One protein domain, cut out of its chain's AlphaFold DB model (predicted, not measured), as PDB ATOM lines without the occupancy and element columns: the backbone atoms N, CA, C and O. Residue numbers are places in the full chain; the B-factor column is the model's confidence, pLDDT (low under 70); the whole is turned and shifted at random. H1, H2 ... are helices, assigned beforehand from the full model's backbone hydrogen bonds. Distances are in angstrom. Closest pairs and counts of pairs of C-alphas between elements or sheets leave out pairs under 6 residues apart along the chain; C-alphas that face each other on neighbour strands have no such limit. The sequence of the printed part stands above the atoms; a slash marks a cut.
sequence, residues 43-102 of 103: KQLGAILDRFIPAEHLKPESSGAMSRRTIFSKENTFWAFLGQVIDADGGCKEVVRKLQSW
ATOM      1  N   LYS A  43     136.340 -40.176  58.453       69.62
ATOM      2  CA  LYS A  43     137.787 -40.337  58.695       69.62
ATOM      3  C   LYS A  43     138.518 -40.987  57.525       69.62
ATOM      4  O   LYS A  43     139.684 -40.686  57.299       69.62
ATOM      5  N   GLN A  44     137.860 -41.891  56.801       70.88
ATOM      6  CA  GLN A  44     138.478 -42.558  55.657       70.88
ATOM      7  C   GLN A  44     138.593 -41.607  54.460       70.88
ATOM      8  O   GLN A  44     139.603 -41.614  53.764       70.88
ATOM      9  N   LEU A  45     137.587 -40.746  54.284       73.38
ATOM     10  CA  LEU A  45     137.597 -39.637  53.328       73.38
ATOM     11  C   LEU A  45     138.745 -38.672  53.640       73.38
ATOM     12  O   LEU A  45     139.537 -38.366  52.754       73.38
ATOM     13  N   GLY A  46     138.886 -38.309  54.920       73.38
ATOM     14  CA  GLY A  46     140.008 -37.520  55.412       73.38
ATOM     15  C   GLY A  46     141.352 -38.156  55.086       73.38
ATOM     16  O   GLY A  46     142.166 -37.531  54.431       73.38
ATOM     17  N   ALA A  47     141.557 -39.432  55.423       76.06
ATOM     18  CA  ALA A  47     142.823 -40.129  55.175       76.06
ATOM     19  C   ALA A  47     143.207 -40.251  53.686       76.06
ATOM     20  O   ALA A  47     144.391 -40.279  53.361       76.06
ATOM     21  N   ILE A  48     142.232 -40.347  52.775       76.81
ATOM     22  CA  ILE A  48     142.492 -40.411  51.326       76.81
ATOM     23  C   ILE A  48     142.841 -39.022  50.780       76.81
ATOM     24  O   ILE A  48     143.734 -38.884  49.942       76.81
ATOM     25  N   LEU A  49     142.126 -37.999  51.244       75.56
ATOM     26  CA  LEU A  49     142.238 -36.635  50.739       75.56
ATOM     27  C   LEU A  49     143.269 -35.786  51.486       75.56
ATOM     28  O   LEU A  49     143.616 -34.717  50.996       75.56
ATOM     29  N   ASP A  50     143.824 -36.279  52.592       75.81
ATOM     30  CA  ASP A  50     144.907 -35.642  53.356       75.81
ATOM     31  C   ASP A  50     146.132 -35.342  52.478       75.81
ATOM     32  O   ASP A  50     146.826 -34.347  52.649       75.81
ATOM     33  N   ARG A  51     146.364 -36.173  51.454       79.75
ATOM     34  CA  ARG A  51     147.434 -35.956  50.471       79.75
ATOM     35  C   ARG A  51     147.191 -34.747  49.561       79.75
ATOM     36  O   ARG A  51     148.142 -34.204  49.008       79.75
ATOM     37  N   PHE A  52     145.933 -34.365  49.365       78.38
ATOM     38  CA  PHE A  52     145.523 -33.295  48.454       78.38
ATOM     39  C   PHE A  52     145.132 -32.013  49.192       78.38
ATOM     40  O   PHE A  52     145.140 -30.939  48.594       78.38
ATOM     41  N   ILE A  53     144.783 -32.114  50.474       78.69
ATOM     42  CA  ILE A  53     144.259 -31.014  51.277       78.69
ATOM     43  C   ILE A  53     145.178 -30.839  52.486       78.69
ATOM     44  O   ILE A  53     145.224 -31.727  53.333       78.69
ATOM     45  N   PRO A  54     145.894 -29.708  52.610       77.38
ATOM     46  CA  PRO A  54     146.806 -29.498  53.725       77.38
ATOM     47  C   PRO A  54     146.063 -29.528  55.069       77.38
ATOM     48  O   PRO A  54     145.272 -28.632  55.381       77.38
ATOM     49  N   ALA A  55     146.362 -30.531  55.901       72.50
ATOM     50  CA  ALA A  55     145.788 -30.690  57.241       72.50
ATOM     51  C   ALA A  55     146.026 -29.480  58.160       72.50
ATOM     52  O   ALA A  55     145.304 -29.271  59.134       72.50
ATOM     53  N   GLU A  56     147.035 -28.659  57.860       76.81
ATOM     54  CA  GLU A  56     147.383 -27.452  58.611       76.81
ATOM     55  C   GLU A  56     146.225 -26.456  58.696       76.81
ATOM     56  O   GLU A  56     146.002 -25.870  59.753       76.81
ATOM     57  N   HIS A  57     145.424 -26.337  57.634       75.56
ATOM     58  CA  HIS A  57     144.270 -25.435  57.613       75.56
ATOM     59  C   HIS A  57     143.051 -25.989  58.362       75.56
ATOM     60  O   HIS A  57     142.154 -25.226  58.734       75.56
ATOM     61  N   LEU A  58     143.025 -27.302  58.602       75.75
ATOM     62  CA  LEU A  58     141.944 -28.020  59.280       75.75
ATOM     63  C   LEU A  58     142.162 -28.117  60.794       75.75
ATOM     64  O   LEU A  58     141.218 -28.420  61.529       75.75
ATOM     65  N   LYS A  59     143.378 -27.819  61.269       76.50
ATOM     66  CA  LYS A  59     143.697 -27.803  62.698       76.50
ATOM     67  C   LYS A  59     142.817 -26.789  63.446       76.50
ATOM     68  O   LYS A  59     142.511 -25.718  62.912       76.50
ATOM     69  N   PRO A  60     142.400 -27.122  64.682       73.94
ATOM     70  CA  PRO A  60     141.717 -26.171  65.543       73.94
ATOM     71  C   PRO A  60     142.625 -24.972  65.813       73.94
ATOM     72  O   PRO A  60     143.844 -25.106  65.933       73.94
ATOM     73  N   GLU A  61     142.011 -23.802  65.887       78.50
ATOM     74  CA  GLU A  61     142.717 -22.540  66.077       78.50
ATOM     75  C   GLU A  61     143.213 -22.415  67.526       78.50
ATOM     76  O   GLU A  61     142.580 -22.919  68.460       78.50
ATOM     77  N   SER A  62     144.354 -21.756  67.742       69.25
ATOM     78  CA  SER A  62     144.971 -21.646  69.075       69.25
ATOM     79  C   SER A  62     144.124 -20.844  70.069       69.25
ATOM     80  O   SER A  62     144.252 -21.035  71.275       69.25
ATOM     81  N   SER A  63     143.241 -19.971  69.579       66.44
ATOM     82  CA  SER A  63     142.297 -19.193  70.384       66.44
ATOM     83  C   SER A  63     141.064 -18.813  69.564       66.44
ATOM     84  O   SER A  63     141.178 -18.601  68.362       66.44
ATOM     85  N   GLY A  64     139.905 -18.673  70.212       73.12
ATOM     86  CA  GLY A  64     138.659 -18.227  69.575       73.12
ATOM     87  C   GLY A  64     137.555 -19.288  69.563       73.12
ATOM     88  O   GLY A  64     137.678 -20.353  70.170       73.12
ATOM     89  N   ALA A  65     136.453 -18.991  68.869       65.69
ATOM     90  CA  ALA A  65     135.251 -19.832  68.851       65.69
ATOM     91  C   ALA A  65     135.506 -21.258  68.319       65.69
ATOM     92  O   ALA A  65     134.867 -22.206  68.771       65.69
ATOM     93  N   MET A  66     136.486 -21.422  67.421       63.88
ATOM     94  CA  MET A  66     136.855 -22.702  66.794       63.88
ATOM     95  C   MET A  66     138.039 -23.409  67.477       63.88
ATOM     96  O   MET A  66     138.588 -24.371  66.938       63.88
ATOM     97  N   SER A  67     138.442 -22.944  68.664       66.19
ATOM     98  CA  SER A  67     139.539 -23.535  69.439       66.19
ATOM     99  C   SER A  67     139.117 -24.801  70.198       66.19
ATOM    100  O   SER A  67     139.897 -25.741  70.362       66.19
ATOM    101  N   ARG A  68     137.845 -24.887  70.619       68.19
ATOM    102  CA  ARG A  68     137.306 -26.089  71.275       68.19
ATOM    103  C   ARG A  68     137.021 -27.197  70.264       68.19
ATOM    104  O   ARG A  68     136.377 -26.979  69.241       68.19
ATOM    105  N   ARG A  69     137.391 -28.429  70.618       65.94
ATOM    106  CA  ARG A  69     136.932 -29.642  69.926       65.94
ATOM    107  C   ARG A  69     135.513 -29.991  70.369       65.94
ATOM    108  O   ARG A  69     135.317 -30.750  71.311       65.94
ATOM    109  N   THR A  70     134.527 -29.396  69.709       69.44
ATOM    110  CA  THR A  70     133.122 -29.811  69.798       69.44
ATOM    111  C   THR A  70     132.828 -30.901  68.761       69.44
ATOM    112  O   THR A  70     133.682 -31.247  67.944       69.44
ATOM    113  N   ILE A  71     131.604 -31.440  68.778       68.56
ATOM    114  CA  ILE A  71     131.107 -32.397  67.773       68.56
ATOM    115  C   ILE A  71     131.303 -31.845  66.345       68.56
ATOM    116  O   ILE A  71     131.728 -32.565  65.439       68.56
ATOM    117  N   PHE A  72     131.082 -30.537  66.179       71.56
ATOM    118  CA  PHE A  72     131.275 -29.787  64.938       71.56
ATOM    119  C   PHE A  72     132.595 -29.009  64.966       71.56
ATOM    120  O   PHE A  72     132.621 -27.779  64.977       71.56
ATOM    121  N   SER A  73     133.715 -29.730  64.995       76.31
ATOM    122  CA  SER A  73     135.027 -29.114  64.791       76.31
ATOM    123  C   SER A  73     135.171 -28.588  63.354       76.31
ATOM    124  O   SER A  73     134.456 -29.017  62.442       76.31
ATOM    125  N   LYS A  74     136.124 -27.671  63.136       79.44
ATOM    126  CA  LYS A  74     136.477 -27.148  61.802       79.44
ATOM    127  C   LYS A  74     136.731 -28.282  60.803       79.44
ATOM    128  O   LYS A  74     136.160 -28.299  59.717       79.44
ATOM    129  N   GLU A  75     137.522 -29.263  61.226       80.19
ATOM    130  CA  GLU A  75     137.850 -30.461  60.458       80.19
ATOM    131  C   GLU A  75     136.608 -31.304  60.126       80.19
ATOM    132  O   GLU A  75     136.356 -31.607  58.963       80.19
ATOM    133  N   ASN A  76     135.789 -31.637  61.128       78.50
ATOM    134  CA  ASN A  76     134.596 -32.463  60.931       78.50
ATOM    135  C   ASN A  76     133.583 -31.795  59.995       78.50
ATOM    136  O   ASN A  76     132.982 -32.460  59.156       78.50
ATOM    137  N   THR A  77     133.410 -30.481  60.138       80.25
ATOM    138  CA  THR A  77     132.481 -29.689  59.326       80.25
ATOM    139  C   THR A  77     132.949 -29.622  57.875       80.25
ATOM    140  O   THR A  77     132.141 -29.779  56.962       80.25
ATOM    141  N   PHE A  78     134.256 -29.468  57.657       84.31
ATOM    142  CA  PHE A  78     134.846 -29.502  56.323       84.31
ATOM    143  C   PHE A  78     134.639 -30.856  55.636       84.31
ATOM    144  O   PHE A  78     134.127 -30.902  54.522       84.31
ATOM    145  N   TRP A  79     134.977 -31.967  56.302       79.88
ATOM    146  CA  TRP A  79     134.816 -33.301  55.710       79.88
ATOM    147  C   TRP A  79     133.353 -33.671  55.468       79.88
ATOM    148  O   TRP A  79     133.041 -34.345  54.489       79.88
ATOM    149  N   ALA A  80     132.454 -33.214  56.336       80.56
ATOM    150  CA  ALA A  80     131.019 -33.364  56.159       80.56
ATOM    151  C   ALA A  80     130.511 -32.609  54.927       80.56
ATOM    152  O   ALA A  80     129.825 -33.197  54.093       80.56
ATOM    153  N   PHE A  81     130.898 -31.341  54.779       82.75
ATOM    154  CA  PHE A  81     130.567 -30.547  53.601       82.75
ATOM    155  C   PHE A  81     131.150 -31.158  52.323       82.75
ATOM    156  O   PHE A  81     130.442 -31.326  51.337       82.75
ATOM    157  N   LEU A  82     132.417 -31.566  52.342       81.38
ATOM    158  CA  LEU A  82     133.051 -32.188  51.185       81.38
ATOM    159  C   LEU A  82     132.375 -33.513  50.806       81.38
ATOM    160  O   LEU A  82     132.149 -33.781  49.631       81.38
ATOM    161  N   GLY A  83     131.994 -34.316  51.802       78.69
ATOM    162  CA  GLY A  83     131.192 -35.515  51.589       78.69
ATOM    163  C   GLY A  83     129.835 -35.207  50.957       78.69
ATOM    164  O   GLY A  83     129.415 -35.947  50.077       78.69
ATOM    165  N   GLN A  84     129.186 -34.106  51.347       79.88
ATOM    166  CA  GLN A  84     127.947 -33.631  50.723       79.88
ATOM    167  C   GLN A  84     128.151 -33.217  49.259       79.88
ATOM    168  O   GLN A  84     127.294 -33.478  48.428       79.88
ATOM    169  N   VAL A  85     129.274 -32.574  48.933       82.06
ATOM    170  CA  VAL A  85     129.586 -32.158  47.555       82.06
ATOM    171  C   VAL A  85     129.880 -33.364  46.655       82.06
ATOM    172  O   VAL A  85     129.538 -33.348  45.477       82.06
ATOM    173  N   ILE A  86     130.509 -34.409  47.199       77.19
ATOM    174  CA  ILE A  86     130.837 -35.639  46.459       77.19
ATOM    175  C   ILE A  86     129.607 -36.551  46.304       77.19
ATOM    176  O   ILE A  86     129.470 -37.232  45.289       77.19
ATOM    177  N   ASP A  87     128.721 -36.585  47.300       72.44
ATOM    178  CA  ASP A  87     127.507 -37.405  47.314       72.44
ATOM    179  C   ASP A  87     126.325 -36.596  46.752       72.44
ATOM    180  O   ASP A  87     125.648 -35.879  47.486       72.44
ATOM    181  N   ALA A  88     126.094 -36.693  45.438       60.75
ATOM    182  CA  ALA A  88     125.117 -35.880  44.700       60.75
ATOM    183  C   ALA A  88     123.670 -35.954  45.244       60.75
ATOM    184  O   ALA A  88     122.904 -35.011  45.056       60.75
ATOM    185  N   ASP A  89     123.322 -37.027  45.962       63.28
ATOM    186  CA  ASP A  89     122.001 -37.258  46.571       63.28
ATOM    187  C   ASP A  89     122.012 -37.147  48.114       63.28
ATOM    188  O   ASP A  89     121.008 -37.383  48.797       63.28
ATOM    189  N   GLY A  90     123.157 -36.796  48.705       62.19
ATOM    190  CA  GLY A  90     123.361 -36.735  50.147       62.19
ATOM    191  C   GLY A  90     122.767 -35.472  50.765       62.19
ATOM    192  O   GLY A  90     123.435 -34.450  50.887       62.19
ATOM    193  N   GLY A  91     121.519 -35.528  51.235       72.94
ATOM    194  CA  GLY A  91     120.927 -34.416  51.984       72.94
ATOM    195  C   GLY A  91     121.752 -34.044  53.230       72.94
ATOM    196  O   GLY A  91     122.238 -34.920  53.946       72.94
ATOM    197  N   CYS A  92     121.851 -32.745  53.548       73.62
ATOM    198  CA  CYS A  92     122.587 -32.231  54.720       73.62
ATOM    199  C   CYS A  92     122.232 -32.980  56.025       73.62
ATOM    200  O   CYS A  92     123.100 -33.302  56.836       73.62
ATOM    201  N   LYS A  93     120.963 -33.378  56.187       77.19
ATOM    202  CA  LYS A  93     120.480 -34.181  57.321       77.19
ATOM    203  C   LYS A  93     121.195 -35.531  57.465       77.19
ATOM    204  O   LYS A  93     121.505 -35.933  58.582       77.19
ATOM    205  N   GLU A  94     121.477 -36.225  56.364       75.81
ATOM    206  CA  GLU A  94     122.168 -37.520  56.386       75.81
ATOM    207  C   GLU A  94     123.642 -37.369  56.761       75.81
ATOM    208  O   GLU A  94     124.190 -38.184  57.504       75.81
ATOM    209  N   VAL A  95     124.276 -36.293  56.303       75.94
ATOM    210  CA  VAL A  95     125.658 -35.949  56.647       75.94
ATOM    211  C   VAL A  95     125.777 -35.601  58.134       75.94
ATOM    212  O   VAL A  95     126.635 -36.149  58.829       75.94
ATOM    213  N   VAL A  96     124.870 -34.769  58.652       74.06
ATOM    214  CA  VAL A  96     124.807 -34.421  60.080       74.06
ATOM    215  C   VAL A  96     124.508 -35.653  60.935       74.06
ATOM    216  O   VAL A  96     125.145 -35.848  61.966       74.06
ATOM    217  N   ARG A  97     123.615 -36.545  60.487       76.06
ATOM    218  CA  ARG A  97     123.330 -37.817  61.169       76.06
ATOM    219  C   ARG A  97     124.560 -38.722  61.233       76.06
ATOM    220  O   ARG A  97     124.819 -39.318  62.276       76.06
ATOM    221  N   LYS A  98     125.340 -38.811  60.150       74.44
ATOM    222  CA  LYS A  98     126.616 -39.548  60.127       74.44
ATOM    223  C   LYS A  98     127.630 -38.928  61.099       74.44
ATOM    224  O   LYS A  98     128.264 -39.671  61.845       74.44
ATOM    225  N   LEU A  99     127.729 -37.597  61.151       75.12
ATOM    226  CA  LEU A  99     128.574 -36.875  62.112       75.12
ATOM    227  C   LEU A  99     128.164 -37.127  63.572       75.12
ATOM    228  O   LEU A  99     129.015 -37.436  64.400       75.12
ATOM    229  N   GLN A 100     126.871 -37.034  63.883       72.62
ATOM    230  CA  GLN A 100     126.339 -37.236  65.235       72.62
ATOM    231  C   GLN A 100     126.431 -38.694  65.694       72.62
ATOM    232  O   GLN A 100     126.622 -38.941  66.876       72.62
ATOM    233  N   SER A 101     126.342 -39.661  64.772       67.62
ATOM    234  CA  SER A 101     126.474 -41.094  65.091       67.62
ATOM    235  C   SER A 101     127.887 -41.520  65.506       67.62
ATOM    236  O   SER A 101     128.091 -42.665  65.901       67.62
ATOM    237  N   TRP A 102     128.865 -40.629  65.342       60.41
ATOM    238  CA  TRP A 102     130.271 -40.887  65.630       60.41
ATOM    239  C   TRP A 102     130.705 -40.417  67.032       60.41
ATOM    240  O   TRP A 102     131.812 -40.754  67.449       60.41
TER     241      TRP A 102
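AT A GLANCE: This is residues 43 to 102 of the 103 residues of an uncharacterized protein of Desulfobacterales bacterium (UniProt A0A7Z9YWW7). A helical hairpin, H2 and H3, has the short helix H1 set across H2 on another side, and a wide loop, residues 50 to 73, swings out from the end of H1 and comes back to the beginning of H2. H3 folds back beside H2 after a tight turn, while Ser 63 in the wide loop and Asp 89 in the turn mark the far ends of the whole. The printed part has 60 residues with three named helices, in the order H1, H2, H3, and no named strand; the class is all helix, though just under half of the residues, 29 of 60, are in named elements. It is only just compact, close to loose, with a radius of gyration of the C-alphas of 12.0 A, and the C-alphas span 36 by 25 by 16 A.

IN THESE COORDINATES: H1 runs from residue 43 to 49, 9.8 A from first to last C-alpha, and begins at C-alpha 43 (137.787, -40.337, 58.695). Residues 50 to 73 hold no named element; residues 55 to 57 among them are a helical run too short to bear a name. H2, residues 74 to 86, is the longest helix, 18.4 A from first to last C-alpha, and begins at C-alpha 74 (136.477, -27.148, 61.802). H3, residues 92 to 100, measures 12.2 A and ends at C-alpha 100 (126.339, -37.236, 65.235).

HOW THE PARTS SIT: H1 and H2 only just touch, with 3 pairs of C-alphas within 8 A; the closest are those of Gly 46 and Trp 79, 6.7 A apart. H2 touches H1 with residues 79 to 83 alone. The two lines stand at 72 degrees, only just about perpendicular. H2 and H3 touch with 8 pairs of C-alphas within 8 A, the closest being those of Ala 80 and Val 95 at 6.0 A. They run opposite ways at a steep tilt of 41 degrees and form a helical hairpin. H1 and H3 are apart. In H1, H2 and H3 every O i to N i+4 pair is within hydrogen-bond range.

THE WHOLE: The two C-alphas farthest apart are those of Ser 63 and Asp 89, at 36.1 A, whereas those of Lys 43 and Trp 102, the first and last printed, are 10.2 A apart. The printed part has no cut. The link from H1 to H2, 24 residues, is long, and the link from H2 to H3, 5 residues, is tight. The mean pLDDT of the printed part is 74.0, and 15 residues are under 70: residue 43, residues 62 to 63, 65 to 71, 88 to 90, and 101 to 102.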